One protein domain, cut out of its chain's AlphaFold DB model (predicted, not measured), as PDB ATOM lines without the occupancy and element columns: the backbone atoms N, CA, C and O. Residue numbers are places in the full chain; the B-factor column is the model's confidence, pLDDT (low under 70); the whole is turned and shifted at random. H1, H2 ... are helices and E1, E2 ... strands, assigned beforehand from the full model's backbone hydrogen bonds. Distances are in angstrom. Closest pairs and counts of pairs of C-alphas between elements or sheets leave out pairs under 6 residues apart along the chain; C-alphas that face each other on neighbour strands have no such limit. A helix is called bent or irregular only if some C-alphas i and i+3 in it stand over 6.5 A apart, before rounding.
ATOM      1  N   ILE A 304      -2.608   8.379 -39.548       77.38
ATOM      2  CA  ILE A 304      -3.373   9.204 -38.605       77.38
ATOM      3  C   ILE A 304      -4.642   8.455 -38.185       77.38
ATOM      4  O   ILE A 304      -5.474   8.116 -39.023       77.38
ATOM      5  N   ILE A 305      -4.804   8.215 -36.884       79.75
ATOM      6  CA  ILE A 305      -5.995   7.594 -36.296       79.75
ATOM      7  C   ILE A 305      -6.450   8.461 -35.123       79.75
ATOM      8  O   ILE A 305      -5.737   8.624 -34.132       79.75
ATOM      9  N   GLY A 306      -7.628   9.071 -35.251       82.62
ATOM     10  CA  GLY A 306      -8.077  10.111 -34.330       82.62
ATOM     11  C   GLY A 306      -7.124  11.306 -34.339       82.62
ATOM     12  O   GLY A 306      -6.801  11.839 -35.396       82.62
ATOM     13  N   SER A 307      -6.663  11.724 -33.161       72.06
ATOM     14  CA  SER A 307      -5.659  12.786 -33.000       72.06
ATOM     15  C   SER A 307      -4.229  12.248 -32.856       72.06
ATOM     16  O   SER A 307      -3.361  12.943 -32.328       72.06
ATOM     17  N   GLN A 308      -3.985  10.989 -33.223       81.62
ATOM     18  CA  GLN A 308      -2.703  10.312 -33.044       81.62
ATOM     19  C   GLN A 308      -2.119   9.888 -34.388       81.62
ATOM     20  O   GLN A 308      -2.852   9.512 -35.298       81.62
ATOM     21  N   ILE A 309      -0.792   9.904 -34.493       82.88
ATOM     22  CA  ILE A 309      -0.069   9.430 -35.675       82.88
ATOM     23  C   ILE A 309       0.721   8.191 -35.263       82.88
ATOM     24  O   ILE A 309       1.585   8.268 -34.396       82.88
ATOM     25  N   TRP A 310       0.416   7.049 -35.861       88.44
ATOM     26  CA  TRP A 310       0.927   5.732 -35.495       88.44
ATOM     27  C   TRP A 310       1.798   5.154 -36.588       88.44
ATOM     28  O   TRP A 310       1.462   5.294 -37.755       88.44
ATOM     29  N   MET A 311       2.862   4.432 -36.245       86.50
ATOM     30  CA  MET A 311       3.565   3.670 -37.265       86.50
ATOM     31  C   MET A 311       2.689   2.550 -37.809       86.50
ATOM     32  O   MET A 311       2.053   1.823 -37.056       86.50
ATOM     33  N   THR A 312       2.716   2.357 -39.117       81.00
ATOM     34  CA  THR A 312       2.022   1.264 -39.816       81.00
ATOM     35  C   THR A 312       2.866   0.012 -39.953       81.00
ATOM     36  O   THR A 312       2.347  -1.050 -40.264       81.00
ATOM     37  N   LYS A 313       4.167   0.070 -39.652       83.56
ATOM     38  CA  LYS A 313       5.043  -1.105 -39.534       83.56
ATOM     39  C   LYS A 313       5.535  -1.260 -38.100       83.56
ATOM     40  O   LYS A 313       5.528  -0.315 -37.312       83.56
ATOM     41  N   ASN A 314       5.904  -2.484 -37.745       91.00
ATOM     42  CA  ASN A 314       6.626  -2.727 -36.504       91.00
ATOM     43  C   ASN A 314       8.072  -2.270 -36.681       91.00
ATOM     44  O   ASN A 314       8.621  -2.343 -37.779       91.00
ATOM     45  N   VAL A 315       8.696  -1.838 -35.592       91.75
ATOM     46  CA  VAL A 315      10.101  -1.433 -35.587       91.75
ATOM     47  C   VAL A 315      10.966  -2.574 -36.122       91.75
ATOM     48  O   VAL A 315      10.852  -3.716 -35.673       91.75
ATOM     49  N   THR A 316      11.846  -2.262 -37.073       91.38
ATOM     50  CA  THR A 316      12.726  -3.251 -37.712       91.38
ATOM     51  C   THR A 316      14.193  -3.082 -37.328       91.38
ATOM     52  O   THR A 316      14.968  -4.008 -37.538       91.38
ATOM     53  N   VAL A 317      14.605  -1.965 -36.716       88.00
ATOM     54  CA  VAL A 317      16.025  -1.682 -36.431       88.00
ATOM     55  C   VAL A 317      16.714  -2.829 -35.676       88.00
ATOM     56  O   VAL A 317      16.251  -3.284 -34.629       88.00
ATOM     57  N   ALA A 318      17.833  -3.323 -36.201       90.56
ATOM     58  CA  ALA A 318      18.618  -4.357 -35.536       90.56
ATOM     59  C   ALA A 318      19.480  -3.728 -34.430       90.56
ATOM     60  O   ALA A 318      20.413  -2.972 -34.703       90.56
ATOM     61  N   LEU A 319      19.167  -4.051 -33.176       92.12
ATOM     62  CA  LEU A 319      19.907  -3.615 -31.989       92.12
ATOM     63  C   LEU A 319      20.562  -4.821 -31.296       92.12
ATOM     64  O   LEU A 319      20.047  -5.940 -31.407       92.12
ATOM     65  N   PRO A 320      21.674  -4.631 -30.559       93.06
ATOM     66  CA  PRO A 320      22.176  -5.656 -29.646       93.06
ATOM     67  C   PRO A 320      21.062  -6.108 -28.694       93.06
ATOM     68  O   PRO A 320      20.350  -5.266 -28.154       93.06
ATOM     69  N   ASP A 321      20.905  -7.422 -28.524       90.06
ATOM     70  CA  ASP A 321      19.838  -8.060 -27.735       90.06
ATOM     71  C   ASP A 321      18.406  -7.901 -28.296       90.06
ATOM     72  O   ASP A 321      17.434  -8.205 -27.605       90.06
ATOM     73  N   SER A 322      18.260  -7.472 -29.558       93.50
ATOM     74  CA  SER A 322      17.016  -7.652 -30.323       93.50
ATOM     75  C   SER A 322      17.019  -8.984 -31.075       93.50
ATOM     76  O   SER A 322      18.066  -9.447 -31.534       93.50
ATOM     77  N   PHE A 323      15.840  -9.577 -31.232       94.69
ATOM     78  CA  PHE A 323      15.630 -10.872 -31.877       94.69
ATOM     79  C   PHE A 323      14.680 -10.738 -33.066       94.69
ATOM     80  O   PHE A 323      14.042  -9.704 -33.267       94.69
ATOM     81  N   VAL A 324      14.589 -11.798 -33.857       93.31
ATOM     82  CA  VAL A 324      13.599 -11.961 -34.923       93.31
ATOM     83  C   VAL A 324      13.057 -13.374 -34.800       93.31
ATOM     84  O   VAL A 324      13.797 -14.281 -34.423       93.31
ATOM     85  N   TYR A 325      11.772 -13.562 -35.080       91.69
ATOM     86  CA  TYR A 325      11.133 -14.862 -34.921       91.69
ATOM     87  C   TYR A 325      11.864 -15.968 -35.709       91.69
ATOM     88  O   TYR A 325      12.163 -15.790 -36.892       91.69
ATOM     89  N   ASP A 326      12.130 -17.101 -35.045       93.19
ATOM     90  CA  ASP A 326      12.895 -18.256 -35.554       93.19
ATOM     91  C   ASP A 326      14.331 -17.941 -36.025       93.19
ATOM     92  O   ASP A 326      14.928 -18.718 -36.771       93.19
ATOM     93  N   ASP A 327      14.906 -16.817 -35.580       91.62
ATOM     94  CA  ASP A 327      16.219 -16.322 -36.020       91.62
ATOM     95  C   ASP A 327      16.323 -16.112 -37.553       91.62
ATOM     96  O   ASP A 327      17.425 -16.064 -38.108       91.62
ATOM     97  N   ASP A 328      15.190 -15.975 -38.256       91.31
ATOM     98  CA  ASP A 328      15.144 -15.700 -39.696       91.31
ATOM     99  C   ASP A 328      15.009 -14.195 -39.942       91.31
ATOM    100  O   ASP A 328      13.952 -13.603 -39.749       91.31
ATOM    101  N   GLU A 329      16.076 -13.560 -40.416       87.75
ATOM    102  CA  GLU A 329      16.102 -12.119 -40.674       87.75
ATOM    103  C   GLU A 329      15.054 -11.667 -41.716       87.75
ATOM    104  O   GLU A 329      14.634 -10.510 -41.703       87.75
ATOM    105  N   GLY A 330      14.554 -12.567 -42.575       82.38
ATOM    106  CA  GLY A 330      13.424 -12.276 -43.467       82.38
ATOM    107  C   GLY A 330      12.130 -11.951 -42.710       82.38
ATOM    108  O   GLY A 330      11.340 -11.114 -43.151       82.38
ATOM    109  N   ASN A 331      11.950 -12.529 -41.518       86.50
ATOM    110  CA  ASN A 331      10.803 -12.263 -40.651       86.50
ATOM    111  C   ASN A 331      10.841 -10.859 -40.032       86.50
ATOM    112  O   ASN A 331       9.800 -10.363 -39.609       86.50
ATOM    113  N   ARG A 332      11.991 -10.175 -40.028       87.06
ATOM    114  CA  ARG A 332      12.108  -8.808 -39.498       87.06
ATOM    115  C   ARG A 332      11.308  -7.816 -40.332       87.06
ATOM    116  O   ARG A 332      10.685  -6.920 -39.779       87.06
ATOM    117  N   ILE A 333      11.309  -7.995 -41.651       79.50
ATOM    118  CA  ILE A 333      10.528  -7.170 -42.581       79.50
ATOM    119  C   ILE A 333       9.042  -7.542 -42.496       79.50
ATOM    120  O   ILE A 333       8.182  -6.673 -42.583       79.50
ATOM    121  N   LEU A 334       8.729  -8.827 -42.299       80.06
ATOM    122  CA  LEU A 334       7.350  -9.321 -42.303       80.06
ATOM    123  C   LEU A 334       6.592  -9.034 -41.000       80.06
ATOM    124  O   LEU A 334       5.413  -8.693 -41.061       80.06
ATOM    125  N   TYR A 335       7.254  -9.177 -39.849       85.81
ATOM    126  CA  TYR A 335       6.633  -9.146 -38.518       85.81
ATOM    127  C   TYR A 335       7.264  -8.120 -37.564       85.81
ATOM    128  O   TYR A 335       6.711  -7.858 -36.496       85.81
ATOM    129  N   GLY A 336       8.382  -7.496 -37.944       90.06
ATOM    130  CA  GLY A 336       9.164  -6.610 -37.082       90.06
ATOM    131  C   GLY A 336      10.254  -7.332 -36.290       90.06
ATOM    132  O   GLY A 336      10.350  -8.560 -36.272       90.06
ATOM    133  N   GLY A 337      11.096  -6.546 -35.621       92.12
ATOM    134  CA  GLY A 337      12.005  -7.047 -34.597       92.12
ATOM    135  C   GLY A 337      11.286  -7.293 -33.267       92.12
ATOM    136  O   GLY A 337      10.234  -6.720 -32.981       92.12
ATOM    137  N   MET A 338      11.884  -8.138 -32.434       95.19
ATOM    138  CA  MET A 338      11.414  -8.470 -31.092       95.19
ATOM    139  C   MET A 338      12.405  -7.906 -30.077       95.19
ATOM    140  O   MET A 338      13.590  -8.244 -30.103       95.19
ATOM    141  N   TYR A 339      11.934  -7.049 -29.180       96.94
ATOM    142  CA  TYR A 339      12.784  -6.250 -28.296       96.94
ATOM    143  C   TYR A 339      12.390  -6.482 -26.834       96.94
ATOM    144  O   TYR A 339      11.191  -6.546 -26.560       96.94
ATOM    145  N   PRO A 340      13.334  -6.598 -25.884       97.00
ATOM    146  CA  PRO A 340      13.027  -6.504 -24.461       97.00
ATOM    147  C   PRO A 340      12.768  -5.046 -24.054       97.00
ATOM    148  O   PRO A 340      13.202  -4.110 -24.734       97.00
ATOM    149  N   ALA A 341      12.114  -4.838 -22.908       96.00
ATOM    150  CA  ALA A 341      11.744  -3.497 -22.436       96.00
ATOM    151  C   ALA A 341      12.962  -2.577 -22.200       96.00
ATOM    152  O   ALA A 341      12.870  -1.355 -22.308       96.00
ATOM    153  N   SER A 342      14.143  -3.151 -21.940       94.81
ATOM    154  CA  SER A 342      15.400  -2.409 -21.781       94.81
ATOM    155  C   SER A 342      15.878  -1.688 -23.048       94.81
ATOM    156  O   SER A 342      16.779  -0.855 -22.946       94.81
ATOM    157  N   LEU A 343      15.313  -1.986 -24.226       97.25
ATOM    158  CA  LEU A 343      15.709  -1.368 -25.496       97.25
ATOM    159  C   LEU A 343      14.831  -0.189 -25.934       97.25
ATOM    160  O   LEU A 343      15.118   0.388 -26.979       97.25
ATOM    161  N   PHE A 344      13.815   0.219 -25.164       96.19
ATOM    162  CA  PHE A 344      12.915   1.310 -25.572       96.19
ATOM    163  C   PHE A 344      13.657   2.606 -25.928       96.19
ATOM    164  O   PHE A 344      13.455   3.137 -27.014       96.19
ATOM    165  N   ASP A 345      14.583   3.072 -25.084       94.62
ATOM    166  CA  ASP A 345      15.353   4.299 -25.354       94.62
ATOM    167  C   ASP A 345      16.216   4.189 -26.621       94.62
ATOM    168  O   ASP A 345      16.372   5.157 -27.362       94.62
ATOM    169  N   ALA A 346      16.784   3.009 -26.888       94.56
ATOM    170  CA  ALA A 346      17.599   2.776 -28.077       94.56
ATOM    171  C   ALA A 346      16.744   2.734 -29.352       94.56
ATOM    172  O   ALA A 346      17.179   3.212 -30.400       94.56
ATOM    173  N   VAL A 347      15.527   2.194 -29.252       93.19
ATOM    174  CA  VAL A 347      14.541   2.205 -30.336       93.19
ATOM    175  C   VAL A 347      14.101   3.633 -30.646       93.19
ATOM    176  O   VAL A 347      14.140   4.026 -31.805       93.19
ATOM    177  N   GLU A 348      13.762   4.437 -29.641       91.56
ATOM    178  CA  GLU A 348      13.362   5.838 -29.840       91.56
ATOM    179  C   GLU A 348      14.513   6.695 -30.377       91.56
ATOM    180  O   GLU A 348      14.329   7.496 -31.289       91.56
ATOM    181  N   ALA A 349      15.739   6.485 -29.890       84.31
ATOM    182  CA  ALA A 349      16.917   7.172 -30.417       84.31
ATOM    183  C   ALA A 349      17.183   6.851 -31.901       84.31
ATOM    184  O   ALA A 349      17.736   7.686 -32.617       84.31
ATOM    185  N   ALA A 350      16.794   5.658 -32.363       82.56
ATOM    186  CA  ALA A 350      16.878   5.269 -33.766       82.56
ATOM    187  C   ALA A 350      15.740   5.847 -34.633       82.56
ATOM    188  O   ALA A 350      15.869   5.830 -35.854       82.56
ATOM    189  N   HIS A 351      14.675   6.389 -34.026       80.69
ATOM    190  CA  HIS A 351      13.512   6.960 -34.717       80.69
ATOM    191  C   HIS A 351      13.141   8.338 -34.121       80.69
ATOM    192  O   HIS A 351      12.156   8.459 -33.391       80.69
ATOM    193  N   PRO A 352      13.915   9.406 -34.400       71.81
ATOM    194  CA  PRO A 352      13.640  10.736 -33.855       71.81
ATOM    195  C   PRO A 352      12.213  11.220 -34.166       71.81
ATOM    196  O   PRO A 352      11.783  11.181 -35.315       71.81
ATOM    197  N   GLY A 353      11.494  11.705 -33.147       72.25
ATOM    198  CA  GLY A 353      10.095  12.149 -33.265       72.25
ATOM    199  C   GLY A 353       9.049  11.058 -32.997       72.25
ATOM    200  O   GLY A 353       7.867  11.376 -32.870       72.25
ATOM    201  N   TRP A 354       9.489   9.807 -32.837       85.44
ATOM    202  CA  TRP A 354       8.654   8.649 -32.537       85.44
ATOM    203  C   TRP A 354       8.968   8.080 -31.155       85.44
ATOM    204  O   TRP A 354      10.132   7.954 -30.771       85.44
ATOM    205  N   ILE A 355       7.927   7.712 -30.410       91.50
ATOM    206  CA  ILE A 355       8.045   7.172 -29.051       91.50
ATOM    207  C   ILE A 355       7.332   5.829 -28.910       91.50
ATOM    208  O   ILE A 355       6.395   5.522 -29.650       91.50
ATOM    209  N   VAL A 356       7.769   5.013 -27.949       95.25
ATOM    210  CA  VAL A 356       7.052   3.795 -27.560       95.25
ATOM    211  C   VAL A 356       5.758   4.220 -26.847       95.25
ATOM    212  O   VAL A 356       5.829   4.929 -25.839       95.25
ATOM    213  N   PRO A 357       4.579   3.801 -27.336       95.69
ATOM    214  CA  PRO A 357       3.282   4.260 -26.842       95.69
ATOM    215  C   PRO A 357       3.047   3.838 -25.391       95.69
ATOM    216  O   PRO A 357       3.372   2.722 -24.985       95.69
ATOM    217  N   SER A 358       2.440   4.706 -24.593       94.62
ATOM    218  CA  SER A 358       1.942   4.370 -23.260       94.62
ATOM    219  C   SER A 358       0.589   3.652 -23.330       94.62
ATOM    220  O   SER A 358      -0.085   3.639 -24.358       94.62
ATOM    221  N   LEU A 359       0.141   3.081 -22.211       94.94
ATOM    222  CA  LEU A 359      -1.203   2.517 -22.098       94.94
ATOM    223  C   LEU A 359      -2.297   3.573 -22.346       94.94
ATOM    224  O   LEU A 359      -3.351   3.240 -22.871       94.94
ATOM    225  N   ALA A 360      -2.045   4.841 -22.002       93.00
ATOM    226  CA  ALA A 360      -2.975   5.933 -22.284       93.00
ATOM    227  C   ALA A 360      -3.080   6.216 -23.790       93.00
ATOM    228  O   ALA A 360      -4.174   6.481 -24.278       93.00
ATOM    229  N   ASP A 361      -1.969   6.100 -24.525       93.56
ATOM    230  CA  ASP A 361      -1.965   6.274 -25.979       93.56
ATOM    231  C   ASP A 361      -2.772   5.169 -26.663       93.56
ATOM    232  O   ASP A 361      -3.619   5.458 -27.504       93.56
ATOM    233  N   TRP A 362      -2.573   3.914 -26.244       95.31
ATOM    234  CA  TRP A 362      -3.371   2.781 -26.716       95.31
ATOM    235  C   TRP A 362      -4.846   2.892 -26.330       95.31
ATOM    236  O   TRP A 362      -5.703   2.534 -27.130       95.31
ATOM    237  N   GLN A 363      -5.161   3.401 -25.135       94.81
ATOM    238  CA  GLN A 363      -6.551   3.602 -24.725       94.81
ATOM    239  C   GLN A 363      -7.244   4.656 -25.595       94.81
ATOM    240  O   GLN A 363      -8.366   4.425 -26.026       94.81
ATOM    241  N   ALA A 364      -6.575   5.769 -25.909       90.88
ATOM    242  CA  ALA A 364      -7.125   6.781 -26.810       90.88
ATOM    243  C   ALA A 364      -7.352   6.231 -28.230       90.88
ATOM    244  O   ALA A 364      -8.367   6.548 -28.849       90.88
ATOM    245  N   LEU A 365      -6.451   5.370 -28.720       94.19
ATOM    246  CA  LEU A 365      -6.646   4.654 -29.981       94.19
ATOM    247  C   LEU A 365      -7.885   3.747 -29.918       94.19
ATOM    248  O   LEU A 365      -8.726   3.818 -30.809       94.19
ATOM    249  N   ILE A 366      -8.014   2.934 -28.861       95.38
ATOM    250  CA  ILE A 366      -9.155   2.029 -28.640       95.38
ATOM    251  C   ILE A 366     -10.473   2.808 -28.598       95.38
ATOM    252  O   ILE A 366     -11.401   2.448 -29.316       95.38
ATOM    253  N   ASP A 367     -10.533   3.882 -27.808       92.00
ATOM    254  CA  ASP A 367     -11.729   4.713 -27.638       92.00
ATOM    255  C   ASP A 367     -12.148   5.405 -28.949       92.00
ATOM    256  O   ASP A 367     -13.326   5.708 -29.140       92.00
ATOM    257  N   PHE A 368     -11.195   5.681 -29.850       90.88
ATOM    258  CA  PHE A 368     -11.482   6.272 -31.157       90.88
ATOM    259  C   PHE A 368     -11.996   5.244 -32.167       90.88
ATOM    260  O   PHE A 368     -12.966   5.514 -32.874       90.88
ATOM    261  N   VAL A 369     -11.344   4.080 -32.267       90.88
ATOM    262  CA  VAL A 369     -11.708   3.074 -33.281       90.88
ATOM    263  C   VAL A 369     -12.940   2.258 -32.893       90.88
ATOM    264  O   VAL A 369     -13.562   1.655 -33.761       90.88
ATOM    265  N   GLY A 370     -13.309   2.250 -31.612       85.69
ATOM    266  CA  GLY A 370     -14.495   1.574 -31.107       85.69
ATOM    267  C   GLY A 370     -14.414   1.401 -29.596       85.69
ATOM    268  O   GLY A 370     -14.455   2.366 -28.839       85.69
ATOM    269  N   ASP A 371     -14.299   0.153 -29.157       90.62
ATOM    270  CA  ASP A 371     -13.967  -0.194 -27.782       90.62
ATOM    271  C   ASP A 371     -13.039  -1.415 -27.738       90.62
ATOM    272  O   ASP A 371     -12.656  -1.977 -28.766       90.62
ATOM    273  N   SER A 372     -12.657  -1.842 -26.533       90.75
ATOM    274  CA  SER A 372     -11.712  -2.946 -26.359       90.75
ATOM    275  C   SER A 372     -12.200  -4.300 -26.885       90.75
ATOM    276  O   SER A 372     -11.380  -5.209 -26.958       90.75
ATOM    277  N   THR A 373     -13.492  -4.467 -27.181       93.00
ATOM    278  CA  THR A 373     -14.069  -5.730 -27.675       93.00
ATOM    279  C   THR A 373     -14.066  -5.861 -29.197       93.00
ATOM    280  O   THR A 373     -14.101  -6.977 -29.703       93.00
ATOM    281  N   ASP A 374     -13.940  -4.739 -29.917       91.25
ATOM    282  CA  ASP A 374     -13.932  -4.709 -31.387       91.25
ATOM    283  C   ASP A 374     -12.614  -4.159 -31.975       91.25
ATOM    284  O   ASP A 374     -12.255  -4.455 -33.120       91.25
ATOM    285  N   ALA A 375     -11.858  -3.356 -31.209       94.00
ATOM    286  CA  ALA A 375     -10.649  -2.669 -31.685       94.00
ATOM    287  C   ALA A 375      -9.574  -3.627 -32.224       94.00
ATOM    288  O   ALA A 375      -8.830  -3.281 -33.146       94.00
ATOM    289  N   GLY A 376      -9.505  -4.840 -31.672       92.94
ATOM    290  CA  GLY A 376      -8.609  -5.892 -32.127       92.94
ATOM    291  C   GLY A 376      -8.922  -6.325 -33.554       92.94
ATOM    292  O   GLY A 376      -7.994  -6.470 -34.336       92.94
ATOM    293  N   GLY A 377     -10.191  -6.481 -33.936       92.75
ATOM    294  CA  GLY A 377     -10.576  -6.769 -35.324       92.75
ATOM    295  C   GLY A 377     -10.325  -5.584 -36.266       92.75
ATOM    296  O   GLY A 377      -9.747  -5.736 -37.347       92.75
ATOM    297  N   ILE A 378     -10.673  -4.375 -35.820       94.31
ATOM    298  CA  ILE A 378     -10.602  -3.149 -36.634       94.31
ATOM    299  C   ILE A 378      -9.165  -2.779 -37.029       94.31
ATOM    300  O   ILE A 378      -8.952  -2.307 -38.143       94.31
ATOM    301  N   LEU A 379      -8.185  -2.992 -36.146       94.12
ATOM    302  CA  LEU A 379      -6.775  -2.629 -36.370       94.12
ATOM    303  C   LEU A 379      -5.920  -3.781 -36.932       94.12
ATOM    304  O   LEU A 379      -4.763  -3.581 -37.311       94.12
ATOM    305  N   LYS A 380      -6.446  -5.011 -36.927       92.94
ATOM    306  CA  LYS A 380      -5.721  -6.221 -37.333       92.94
ATOM    307  C   LYS A 380      -5.654  -6.344 -38.843       92.94
ATOM    308  O   LYS A 380      -6.667  -6.266 -39.531       92.94
ATOM    309  N   ALA A 381      -4.445  -6.599 -39.337       90.56
ATOM    310  CA  ALA A 381      -4.166  -6.746 -40.754       90.56
ATOM    311  C   ALA A 381      -4.930  -7.937 -41.358       90.56
ATOM    312  O   ALA A 381      -4.839  -9.069 -40.867       90.56
ATOM    313  N   ILE A 382      -5.590  -7.708 -42.496       88.06
ATOM    314  CA  ILE A 382      -6.297  -8.753 -43.258       88.06
ATOM    315  C   ILE A 382      -5.319  -9.853 -43.719       88.06
ATOM    316  O   ILE A 382      -5.652 -11.037 -43.697       88.06
ATOM    317  N   ALA A 383      -4.087  -9.470 -44.084       82.75
ATOM    318  CA  ALA A 383      -3.019 -10.358 -44.554       82.75
ATOM    319  C   ALA A 383      -1.727 -10.232 -43.711       82.75
ATOM    320  O   ALA A 383      -0.630 -10.112 -44.247       82.75
ATOM    321  N   GLY A 384      -1.853 -10.254 -42.377       79.00
ATOM    322  CA  GLY A 384      -0.747 -10.007 -41.431       79.00
ATOM    323  C   GLY A 384      -0.038 -11.233 -40.844       79.00
ATOM    324  O   GLY A 384       0.531 -11.126 -39.759       79.00
ATOM    325  N   GLY A 385      -0.122 -12.398 -41.494       85.94
ATOM    326  CA  GLY A 385       0.443 -13.660 -40.987       85.94
ATOM    327  C   GLY A 385      -0.327 -14.290 -39.824       85.94
ATOM    328  O   GLY A 385       0.263 -15.007 -39.026       85.94
ATOM    329  N   TRP A 386      -1.628 -14.011 -39.726       94.50
ATOM    330  CA  TRP A 386      -2.547 -14.629 -38.770       94.50
ATOM    331  C   TRP A 386      -3.023 -16.006 -39.251       94.50
ATOM    332  O   TRP A 386      -3.350 -16.183 -40.428       94.50
ATOM    333  N   ASP A 387      -3.110 -16.970 -38.337       94.75
ATOM    334  CA  ASP A 387      -3.744 -18.263 -38.591       94.75
ATOM    335  C   ASP A 387      -5.271 -18.088 -38.756       94.75
ATOM    336  O   ASP A 387      -5.871 -17.204 -38.134       94.75
ATOM    337  N   PRO A 388      -5.958 -18.942 -39.546       92.19
ATOM    338  CA  PRO A 388      -7.419 -18.971 -39.559       92.19
ATOM    339  C   PRO A 388      -7.990 -19.225 -38.145       92.19
ATOM    340  O   PRO A 388      -7.500 -20.128 -37.464       92.19
ATOM    341  N   PRO A 389      -9.051 -18.513 -37.710       94.12
ATOM    342  CA  PRO A 389     -10.004 -17.795 -38.560       94.12
ATOM    343  C   PRO A 389      -9.655 -16.335 -38.899       94.12
ATOM    344  O   PRO A 389     -10.314 -15.797 -39.783       94.12
ATOM    345  N   ASN A 390      -8.662 -15.716 -38.250       93.56
ATOM    346  CA  ASN A 390      -8.403 -14.271 -38.318       93.56
ATOM    347  C   ASN A 390      -9.688 -13.442 -38.094       93.56
ATOM    348  O   ASN A 390     -10.068 -12.618 -38.929       93.56
ATOM    349  N   THR A 391     -10.407 -13.743 -37.003       93.31
ATOM    350  CA  THR A 391     -11.731 -13.168 -36.712       93.31
ATOM    351  C   THR A 391     -11.673 -11.637 -36.741       93.31
ATOM    352  O   THR A 391     -10.698 -11.042 -36.264       93.31
ATOM    353  N   GLY A 392     -12.687 -11.047 -37.388       89.69
ATOM    354  CA  GLY A 392     -12.979  -9.610 -37.419       89.69
ATOM    355  C   GLY A 392     -11.922  -8.701 -38.039       89.69
ATOM    356  O   GLY A 392     -12.072  -7.491 -37.933       89.69
ATOM    357  N   ALA A 393     -10.881  -9.238 -38.689       91.75
ATOM    358  CA  ALA A 393      -9.833  -8.438 -39.324       91.75
ATOM    359  C   ALA A 393     -10.385  -7.597 -40.487       91.75
ATOM    360  O   ALA A 393     -10.794  -8.144 -41.515       91.75
ATOM    361  N   ILE A 394     -10.381  -6.273 -40.324       86.88
ATOM    362  CA  ILE A 394     -10.870  -5.318 -41.336       86.88
ATOM    363  C   ILE A 394      -9.792  -4.285 -41.704       86.88
ATOM    364  O   ILE A 394      -9.780  -3.812 -42.836       86.88
ATOM    365  N   ASP A 395      -8.874  -3.971 -40.786       84.81
ATOM    366  CA  ASP A 395      -7.795  -2.983 -40.957       84.81
ATOM    367  C   ASP A 395      -8.256  -1.633 -41.539       84.81
ATOM    368  O   ASP A 395      -7.619  -1.053 -42.417       84.81
ATOM    369  N   THR A 396      -9.396  -1.127 -41.056       84.81
ATOM    370  CA  THR A 396     -10.078   0.064 -41.598       84.81
ATOM    371  C   THR A 396      -9.160   1.283 -41.710       84.81
ATOM    372  O   THR A 396      -9.314   2.098 -42.617       84.81
ATOM    373  N   TYR A 397      -8.215   1.408 -40.779       82.19
ATOM    374  CA  TYR A 397      -7.321   2.556 -40.655       82.19
ATOM    375  C   TYR A 397      -5.897   2.266 -41.131       82.19
ATOM    376  O   TYR A 397      -5.003   3.035 -40.804       82.19
ATOM    377  N   ALA A 398      -5.664   1.163 -41.852       83.81
ATOM    378  CA  ALA A 398      -4.332   0.771 -42.323       83.81
ATOM    379  C   ALA A 398      -3.267   0.748 -41.205       83.81
ATOM    380  O   ALA A 398      -2.110   1.109 -41.418       83.81
ATOM    381  N   PHE A 399      -3.662   0.349 -39.991       87.56
ATOM    382  CA  PHE A 399      -2.745   0.213 -38.858       87.56
ATOM    383  C   PHE A 399      -1.859  -1.027 -39.015       87.56
ATOM    384  O   PHE A 399      -0.771  -1.096 -38.441       87.56
ATOM    385  N   GLU A 400      -2.323  -2.014 -39.784       88.69
ATOM    386  CA  GLU A 400      -1.632  -3.256 -40.102       88.69
ATOM    387  C   GLU A 400      -1.107  -3.995 -38.856       88.69
ATOM    388  O   GLU A 400       0.093  -4.286 -38.747       88.69
ATOM    389  N   ALA A 401      -1.947  -4.293 -37.854       92.38
ATOM    390  CA  ALA A 401      -1.497  -5.139 -36.740       92.38
ATOM    391  C   ALA A 401      -1.288  -6.591 -37.216       92.38
ATOM    392  O   ALA A 401      -2.232  -7.307 -37.570       92.38
ATOM    393  N   ARG A 402      -0.026  -7.024 -37.248       91.31
ATOM    394  CA  ARG A 402       0.429  -8.343 -37.697       91.31
ATOM    395  C   ARG A 402       0.602  -9.291 -36.513       91.31
ATOM    396  O   ARG A 402       0.767  -8.858 -35.373       91.31
ATOM    397  N   SER A 403       0.594 -10.596 -36.779       92.31
ATOM    398  CA  SER A 403       0.997 -11.562 -35.757       92.31
ATOM    399  C   SER A 403       2.510 -11.483 -35.561       92.31
ATOM    400  O   SER A 403       3.261 -11.457 -36.529       92.31
ATOM    401  N   THR A 404       2.963 -11.424 -34.310       92.75
ATOM    402  CA  THR A 404       4.385 -11.217 -33.987       92.75
ATOM    403  C   THR A 404       4.964 -12.320 -33.108       92.75
ATOM    404  O   THR A 404       6.173 -12.538 -33.130       92.75
ATOM    405  N   GLY A 405       4.123 -13.052 -32.365       93.50
ATOM    406  CA  GLY A 405       4.586 -14.019 -31.368       93.50
ATOM    407  C   GLY A 405       5.460 -13.377 -30.280       93.50
ATOM    408  O   GLY A 405       5.502 -12.156 -30.116       93.50
ATOM    409  N   TYR A 406       6.170 -14.204 -29.515       95.38
ATOM    410  CA  TYR A 406       7.152 -13.728 -28.536       95.38
ATOM    411  C   TYR A 406       8.419 -14.590 -28.531       95.38
ATOM    412  O   TYR A 406       8.402 -15.752 -28.950       95.38
ATOM    413  N   TYR A 407       9.502 -14.021 -28.000       96.38
ATOM    414  CA  TYR A 407      10.720 -14.738 -27.638       96.38
ATOM    415  C   TYR A 407      11.021 -14.579 -26.147       96.38
ATOM    416  O   TYR A 407      11.005 -13.470 -25.613       96.38
ATOM    417  N   ILE A 408      11.325 -15.682 -25.462       93.94
ATOM    418  CA  ILE A 408      11.831 -15.644 -24.085       93.94
ATOM    419  C   ILE A 408      12.735 -16.847 -23.805       93.94
ATOM    420  O   ILE A 408      12.399 -17.985 -24.133       93.94
ATOM    421  N   SER A 409      13.899 -16.601 -23.200       90.38
ATOM    422  CA  SER A 409      14.847 -17.645 -22.766       90.38
ATOM    423  C   SER A 409      15.166 -18.721 -23.827       90.38
ATOM    424  O   SER A 409      15.263 -19.905 -23.500       90.38
ATOM    425  N   GLY A 410      15.340 -18.333 -25.095       90.25
ATOM    426  CA  GLY A 410      15.678 -19.260 -26.185       90.25
ATOM    427  C   GLY A 410      14.483 -19.937 -26.865       90.25
ATOM    428  O   GLY A 410      14.690 -20.869 -27.638       90.25
ATOM    429  N   ILE A 411      13.247 -19.526 -26.562       94.12
ATOM    430  CA  ILE A 411      12.020 -20.124 -27.103       94.12
ATOM    431  C   ILE A 411      11.237 -19.074 -27.895       94.12
ATOM    432  O   ILE A 411      10.850 -18.056 -27.326       94.12
ATOM    433  N   TYR A 412      10.962 -19.377 -29.166       95.56
ATOM    434  CA  TYR A 412      10.001 -18.679 -30.027       95.56
ATOM    435  C   TYR A 412       8.640 -19.377 -29.957       95.56
ATOM    436  O   TYR A 412       8.573 -20.609 -30.016       95.56
ATOM    437  N   ALA A 413       7.554 -18.621 -29.796       95.44
ATOM    438  CA  ALA A 413       6.216 -19.202 -29.731       95.44
ATOM    439  C   ALA A 413       5.110 -18.258 -30.223       95.44
ATOM    440  O   ALA A 413       5.243 -17.035 -30.190       95.44
ATOM    441  N   LEU A 414       3.977 -18.869 -30.583       95.81
ATOM    442  CA  LEU A 414       2.679 -18.225 -30.825       95.81
ATOM    443  C   LEU A 414       2.584 -17.270 -32.031       95.81
ATOM    444  O   LEU A 414       1.586 -16.554 -32.145       95.81
ATOM    445  N   LEU A 415       3.552 -17.289 -32.956       94.50
ATOM    446  CA  LEU A 415       3.358 -16.676 -34.275       94.50
ATOM    447  C   LEU A 415       2.160 -17.333 -34.983       94.50
ATOM    448  O   LEU A 415       1.941 -18.535 -34.840       94.50
ATOM    449  N   GLY A 416       1.364 -16.540 -35.692       93.12
ATOM    450  CA  GLY A 416       0.081 -16.937 -36.272       93.12
ATOM    451  C   GLY A 416      -1.107 -16.725 -35.332       93.12
ATOM    452  O   GLY A 416      -2.168 -16.290 -35.773       93.12
ATOM    453  N   GLN A 417      -0.942 -16.973 -34.031       95.75
ATOM    454  CA  GLN A 417      -2.059 -16.967 -33.074       95.75
ATOM    455  C   GLN A 417      -2.228 -15.640 -32.334       95.75
ATOM    456  O   GLN A 417      -3.353 -15.280 -31.984       95.75
ATOM    457  N   TYR A 418      -1.131 -14.922 -32.079       95.81
ATOM    458  CA  TYR A 418      -1.152 -13.694 -31.284       95.81
ATOM    459  C   TYR A 418      -0.212 -12.613 -31.831       95.81
ATOM    460  O   TYR A 418       0.825 -12.892 -32.445       95.81
ATOM    461  N   GLY A 419      -0.581 -11.361 -31.578       95.19
ATOM    462  CA  GLY A 419       0.205 -10.164 -31.856       95.19
ATOM    463  C   GLY A 419       0.489  -9.454 -30.542       95.19
ATOM    464  O   GLY A 419      -0.440  -8.992 -29.880       95.19
ATOM    465  N   PHE A 420       1.761  -9.404 -30.156       96.75
ATOM    466  CA  PHE A 420       2.225  -8.802 -28.910       96.75
ATOM    467  C   PHE A 420       2.936  -7.484 -29.206       96.75
ATOM    468  O   PHE A 420       3.936  -7.470 -29.929       96.75
ATOM    469  N   TYR A 421       2.429  -6.400 -28.621       97.56
ATOM    470  CA  TYR A 421       2.904  -5.040 -28.855       97.56
ATOM    471  C   TYR A 421       3.247  -4.360 -27.541       97.56
ATOM    472  O   TYR A 421       2.402  -4.255 -26.656       97.56
ATOM    473  N   TRP A 422       4.474  -3.880 -27.393       97.94
ATOM    474  CA  TRP A 422       4.864  -3.193 -26.170       97.94
ATOM    475  C   TRP A 422       4.056  -1.922 -25.907       97.94
ATOM    476  O   TRP A 422       3.731  -1.156 -26.817       97.94
ATOM    477  N   THR A 423       3.827  -1.663 -24.621       96.75
ATOM    478  CA  THR A 423       3.588  -0.314 -24.114       96.75
ATOM    479  C   THR A 423       4.790   0.127 -23.282       96.75
ATOM    480  O   THR A 423       5.485  -0.698 -22.687       96.75
ATOM    481  N   ARG A 424       5.008   1.435 -23.163       94.50
ATOM    482  CA  ARG A 424       6.027   2.018 -22.281       94.50
ATOM    483  C   ARG A 424       5.578   2.093 -20.816       94.50
ATOM    484  O   ARG A 424       6.315   2.575 -19.958       94.50
ATOM    485  N   THR A 425       4.360   1.651 -20.500       96.19
ATOM    486  CA  THR A 425       3.810   1.739 -19.147       96.19
ATOM    487  C   THR A 425       4.364   0.609 -18.268       96.19
ATOM    488  O   THR A 425       4.090  -0.564 -18.536       96.19
ATOM    489  N   PRO A 426       5.123   0.922 -17.197       93.94
ATOM    490  CA  PRO A 426       5.679  -0.097 -16.314       93.94
ATOM    491  C   PRO A 426       4.586  -0.766 -15.468       93.94
ATOM    492  O   PRO A 426       3.601  -0.137 -15.076       93.94
ATOM    493  N   GLY A 427       4.782  -2.048 -15.165       90.94
ATOM    494  CA  GLY A 427       3.926  -2.845 -14.292       90.94
ATOM    495  C   GLY A 427       4.458  -2.958 -12.859       90.94
ATOM    496  O   GLY A 427       5.026  -2.025 -12.288       90.94
ATOM    497  N   THR A 428       4.266  -4.132 -12.251       88.88
ATOM    498  CA  THR A 428       4.919  -4.494 -10.979       88.88
ATOM    499  C   THR A 428       6.400  -4.843 -11.189       88.88
ATOM    500  O   THR A 428       6.835  -5.010 -12.322       88.88
ATOM    501  N   ALA A 429       7.193  -4.954 -10.116       89.25
ATOM    502  CA  ALA A 429       8.649  -5.137 -10.196       89.25
ATOM    503  C   ALA A 429       9.086  -6.241 -11.193       89.25
ATOM    504  O   ALA A 429       8.835  -7.421 -10.949       89.25
ATOM    505  N   GLY A 430       9.770  -5.834 -12.273       91.12
ATOM    506  CA  GLY A 430      10.288  -6.709 -13.335       91.12
ATOM    507  C   GLY A 430       9.303  -7.032 -14.468       91.12
ATOM    508  O   GLY A 430       9.532  -7.999 -15.197       91.12
ATOM    509  N   THR A 431       8.190  -6.297 -14.578       96.25
ATOM    510  CA  THR A 431       7.161  -6.499 -15.610       96.25
ATOM    511  C   THR A 431       6.724  -5.185 -16.251       96.25
ATOM    512  O   THR A 431       6.656  -4.156 -15.573       96.25
ATOM    513  N   THR A 432       6.324  -5.251 -17.519       96.94
ATOM    514  CA  THR A 432       5.854  -4.116 -18.328       96.94
ATOM    515  C   THR A 432       4.566  -4.499 -19.066       96.94
ATOM    516  O   THR A 432       4.329  -5.683 -19.338       96.94
ATOM    517  N   TYR A 433       3.694  -3.521 -19.333       97.69
ATOM    518  CA  TYR A 433       2.436  -3.759 -20.044       97.69
ATOM    519  C   TYR A 433       2.652  -3.929 -21.549       97.69
ATOM    520  O   TYR A 433       3.431  -3.199 -22.160       97.69
ATOM    521  N   TYR A 434       1.895  -4.835 -22.158       97.56
ATOM    522  CA  TYR A 434       1.800  -5.021 -23.602       97.56
ATOM    523  C   TYR A 434       0.331  -5.103 -24.031       97.56
ATOM    524  O   TYR A 434      -0.537  -5.451 -23.226       97.56
ATOM    525  N   MET A 435       0.071  -4.807 -25.300       97.81
ATOM    526  CA  MET A 435      -1.214  -4.998 -25.958       97.81
ATOM    527  C   MET A 435      -1.235  -6.328 -26.709       97.81
ATOM    528  O   MET A 435      -0.262  -6.688 -27.381       97.81
ATOM    529  N   LEU A 436      -2.344  -7.052 -26.578       96.75
ATOM    530  CA  LEU A 436      -2.562  -8.376 -27.142       96.75
ATOM    531  C   LEU A 436      -3.680  -8.349 -28.181       96.75
ATOM    532  O   LEU A 436      -4.830  -8.059 -27.851       96.75
ATOM    533  N   PHE A 437      -3.330  -8.757 -29.396       96.31
ATOM    534  CA  PHE A 437      -4.261  -9.132 -30.454       96.31
ATOM    535  C   PHE A 437      -4.340 -10.661 -30.544       96.31
ATOM    536  O   PHE A 437      -3.308 -11.330 -30.428       96.31
ATOM    537  N   SER A 438      -5.529 -11.215 -30.798       94.81
ATOM    538  CA  SER A 438      -5.746 -12.669 -30.929       94.81
ATOM    539  C   SER A 438      -6.316 -13.039 -32.300       94.81
ATOM    540  O   SER A 438      -7.098 -12.291 -32.880       94.81
ATOM    541  N   TYR A 439      -5.961 -14.211 -32.825       95.56
ATOM    542  CA  TYR A 439      -6.436 -14.682 -34.133       95.56
ATOM    543  C   TYR A 439      -7.929 -15.075 -34.166       95.56
ATOM    544  O   TYR A 439      -8.527 -15.101 -35.240       95.56
ATOM    545  N   ASP A 440      -8.540 -15.396 -33.020       95.75
ATOM    546  CA  ASP A 440      -9.885 -15.979 -32.920       95.75
ATOM    547  C   ASP A 440     -10.952 -15.061 -32.298       95.75
ATOM    548  O   ASP A 440     -12.116 -15.461 -32.223       95.75
ATOM    549  N   ASN A 441     -10.600 -13.827 -31.928       94.50
ATOM    550  CA  ASN A 441     -11.522 -12.807 -31.423       94.50
ATOM    551  C   ASN A 441     -11.119 -11.389 -31.868       94.50
ATOM    552  O   ASN A 441     -10.049 -11.184 -32.452       94.50
ATOM    553  N   ASP A 442     -11.988 -10.429 -31.560       95.12
ATOM    554  CA  ASP A 442     -11.868  -9.029 -31.979       95.12
ATOM    555  C   ASP A 442     -11.391  -8.127 -30.828       95.12
ATOM    556  O   ASP A 442     -11.253  -6.917 -30.998       95.12
ATOM    557  N   ASP A 443     -11.056  -8.724 -29.678       94.81
ATOM    558  CA  ASP A 443     -10.641  -8.002 -28.483       94.81
ATOM    559  C   ASP A 443      -9.209  -7.455 -28.635       94.81
ATOM    560  O   ASP A 443      -8.298  -8.128 -29.134       94.81
ATOM    561  N   LEU A 444      -8.976  -6.251 -28.109       95.94
ATOM    562  CA  LEU A 444      -7.646  -5.688 -27.876       95.94
ATOM    563  C   LEU A 444      -7.458  -5.467 -26.376       95.94
ATOM    564  O   LEU A 444      -8.067  -4.579 -25.777       95.94
ATOM    565  N   THR A 445      -6.606  -6.283 -25.751       95.50
ATOM    566  CA  THR A 445      -6.459  -6.304 -24.286       95.50
ATOM    567  C   THR A 445      -5.051  -5.940 -23.839       95.50
ATOM    568  O   THR A 445      -4.070  -6.271 -24.501       95.50
ATOM    569  N   ALA A 446      -4.942  -5.267 -22.693       96.12
ATOM    570  CA  ALA A 446      -3.661  -4.980 -22.055       96.12
ATOM    571  C   ALA A 446      -3.314  -6.056 -21.014       96.12
ATOM    572  O   ALA A 446      -4.157  -6.440 -20.201       96.12
ATOM    573  N   SER A 447      -2.064  -6.517 -20.993       95.75
ATOM    574  CA  SER A 447      -1.581  -7.535 -20.051       95.75
ATOM    575  C   SER A 447      -0.122  -7.286 -19.652       95.75
ATOM    576  O   SER A 447       0.524  -6.385 -20.178       95.75
ATOM    577  N   LEU A 448       0.394  -8.045 -18.683       95.94
ATOM    578  CA  LEU A 448       1.749  -7.903 -18.138       95.94
ATOM    579  C   LEU A 448       2.626  -9.083 -18.548       95.94
ATOM    580  O   LEU A 448       2.206 -10.237 -18.447       95.94
ATOM    581  N   THR A 449       3.867  -8.802 -18.940       95.50
ATOM    582  CA  THR A 449       4.903  -9.826 -19.126       95.50
ATOM    583  C   THR A 449       6.229  -9.378 -18.511       95.50
ATOM    584  O   THR A 449       6.385  -8.212 -18.149       95.50
ATOM    585  N   ALA A 450       7.167 -10.311 -18.341       95.50
ATOM    586  CA  ALA A 450       8.496 -10.020 -17.809       95.50
ATOM    587  C   ALA A 450       9.274  -9.087 -18.751       95.50
ATOM    588  O   ALA A 450       9.202  -9.261 -19.968       95.50
ATOM    589  N   ASP A 451      10.062  -8.163 -18.199       94.75
ATOM    590  CA  ASP A 451      10.821  -7.161 -18.975       94.75
ATOM    591  C   ASP A 451      11.837  -7.780 -19.959       94.75
ATOM    592  O   ASP A 451      12.219  -7.148 -20.943       94.75
ATOM    593  N   GLU A 452      12.263  -9.025 -19.706       94.88
ATOM    594  CA  GLU A 452      13.160  -9.804 -20.574       94.88
ATOM    595  C   GLU A 452      12.452 -10.478 -21.765       94.88
ATOM    596  O   GLU A 452      13.116 -11.005 -22.658       94.88
ATOM    597  N   THR A 453      11.114 -10.478 -21.788       96.31
ATOM    598  CA  THR A 453      10.342 -10.991 -22.930       96.31
ATOM    599  C   THR A 453      10.611 -10.100 -24.130       96.31
ATOM    600  O   THR A 453      10.512  -8.885 -24.029       96.31
ATOM    601  N   CYS A 454      10.919 -10.681 -25.280       96.69
ATOM    602  CA  CYS A 454      11.107  -9.924 -26.506       96.69
ATOM    603  C   CYS A 454       9.837 -10.016 -27.353       96.69
ATOM    604  O   CYS A 454       9.452 -11.108 -27.777       96.69
ATOM    605  N   ILE A 455       9.189  -8.874 -27.581       96.69
ATOM    606  CA  ILE A 455       7.977  -8.727 -28.408       96.69
ATOM    607  C   ILE A 455       8.100  -7.484 -29.298       96.69
ATOM    608  O   ILE A 455       9.079  -6.738 -29.195       96.69
ATOM    609  N   ALA A 456       7.146  -7.278 -30.205       96.75
ATOM    610  CA  ALA A 456       7.222  -6.192 -31.175       96.75
ATOM    611  C   ALA A 456       6.966  -4.815 -30.542       96.75
ATOM    612  O   ALA A 456       6.272  -4.675 -29.533       96.75
ATOM    613  N   ILE A 457       7.520  -3.781 -31.174       95.88
ATOM    614  CA  ILE A 457       7.264  -2.375 -30.854       95.88
ATOM    615  C   ILE A 457       6.629  -1.725 -32.081       95.88
ATOM    616  O   ILE A 457       7.126  -1.891 -33.194       95.88
ATOM    617  N   ARG A 458       5.568  -0.948 -31.860       94.44
ATOM    618  CA  ARG A 458       4.988  -0.025 -32.838       94.44
ATOM    619  C   ARG A 458       4.959   1.361 -32.210       94.44
ATOM    620  O   ARG A 458       4.516   1.482 -31.071       94.44
ATOM    621  N   LEU A 459       5.512   2.357 -32.898       93.12
ATOM    622  CA  LEU A 459       5.717   3.692 -32.332       93.12
ATOM    623  C   LEU A 459       4.545   4.631 -32.645       93.12
ATOM    624  O   LEU A 459       3.784   4.398 -33.583       93.12
ATOM    625  N   ILE A 460       4.436   5.704 -31.868       90.31
ATOM    626  CA  ILE A 460       3.496   6.818 -32.051       90.31
ATOM    627  C   ILE A 460       4.285   8.136 -32.159       90.31
ATOM    628  O   ILE A 460       5.311   8.290 -31.492       90.31
ATOM    629  N   ALA A 461       3.858   9.072 -33.012       83.00
ATOM    630  CA  ALA A 461       4.505  10.374 -33.179       83.00
ATOM    631  C   ALA A 461       4.017  11.379 -32.126       83.00
ATOM    632  O   ALA A 461       2.850  11.375 -31.729       83.00
ATOM    633  N   GLN A 462       4.899  12.283 -31.698       71.12
ATOM    634  CA  GLN A 462       4.598  13.257 -30.647       71.12
ATOM    635  C   GLN A 462       4.473  14.688 -31.207       71.12
ATOM    636  O   GLN A 462       5.482  15.327 -31.497       71.12
TER     637      GLN A 462
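What this domain is: This is residues 304 to 462 of the 1107 residues of an uncharacterized protein of Bacteroidetes bacterium ADurb.BinA104 (UniProt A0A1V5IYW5). A strongly twisted sheet of three long strands, E4, E5 and E6, sits in a rounded body with E4 and E5 near its middle; H3 runs over E5 and E6, H4 packs beside the strands, and H2 grazes the sheet. A small hairpin, E2 and E3, lies near the first part of E4, and long loops make much of the rest. The 159 printed residues hold four named helices and six named strands, in the order E1 H1 H2 H3 H4 E2 E3 E4 E5 E6; the class is mixed, with under half of the residues, 65, in named elements. The sheet's order is E4, E5, E6, antiparallel; the whole is compact, with a radius of gyration of the C-alphas of 14.2 A and spans of 36 by 34 by 29 A.

Where its parts are: E1, residues 308 to 310, begins at C-alpha 308 at (-2.703, 10.312, -33.044) and measures 6.3 A. H1 is residues 330 to 335, 9.0 A; H2 is residues 341 to 350, 15.2 A, and irregular, with C-alphas 342 and 345 7.6 A apart. H3 is residues 359 to 369, 15.4 A, and H4 residues 375 to 379, 6.1 A. E2, residues 406 to 408, measures 6.7 A and E3, residues 411 to 413, 6.4 A. E4 is residues 418 to 426, 21.3 A, and bends by 60 degrees at residue 423. E5 is residues 431 to 438, 21.0 A; E6, residues 444 to 450, 19.5 A, ends at C-alpha 450 at (8.496, -10.020, -17.809).

How they stand to each other: E4, E5 and E6 form a meander, each strand the antiparallel neighbour of the one before, in two hairpins. N 421 and O 435 are 3.0 A apart, and N 434 and O 447 2.9 A, within hydrogen-bond range. H3 is on the sheet in two layers, a helix on one face, at a height over the sheet of 10.3 A; it runs along the strands, at 6 degrees to E5 on the local plane. The closest C-alphas of H3 and E4, Leu 359 and Thr 425, are 5.9 A apart. H4 is on the sheet, over none of its strands but only just, with 2 of its 5 C-alphas falling on E6; its Gly 376 and Leu 444 of E6 are the closest C-alphas, 4.4 A. H3 and H4 only just touch, only at the corner, with 3 pairs of C-alphas within 8 A, the closest Ile 366 and Ala 375 at 5.8 A. H2 only grazes the sheet, with residues 341 to 344, and H1 is not on it. In the hairpin E2 and E3, N 408 and O 411 are 3.1 A apart, within hydrogen-bond range. E1 pairs with no named strand. Each O i to N i+4 pair is within hydrogen-bond range in H3 and H4, against 1 of 2 in H1 and 4 of 6 in H2.

The domain as a whole: The C-alphas farthest apart, of Ser 307 and Gly 410, lie 39.1 A from each other. The printed part has no cut; the links E1 to H1 and H4 to E2 are long. Residues 354 to 355 pair antiparallel with residues 460 to 461. The mean pLDDT of the printed part is 91.3, and no printed residue is under 70.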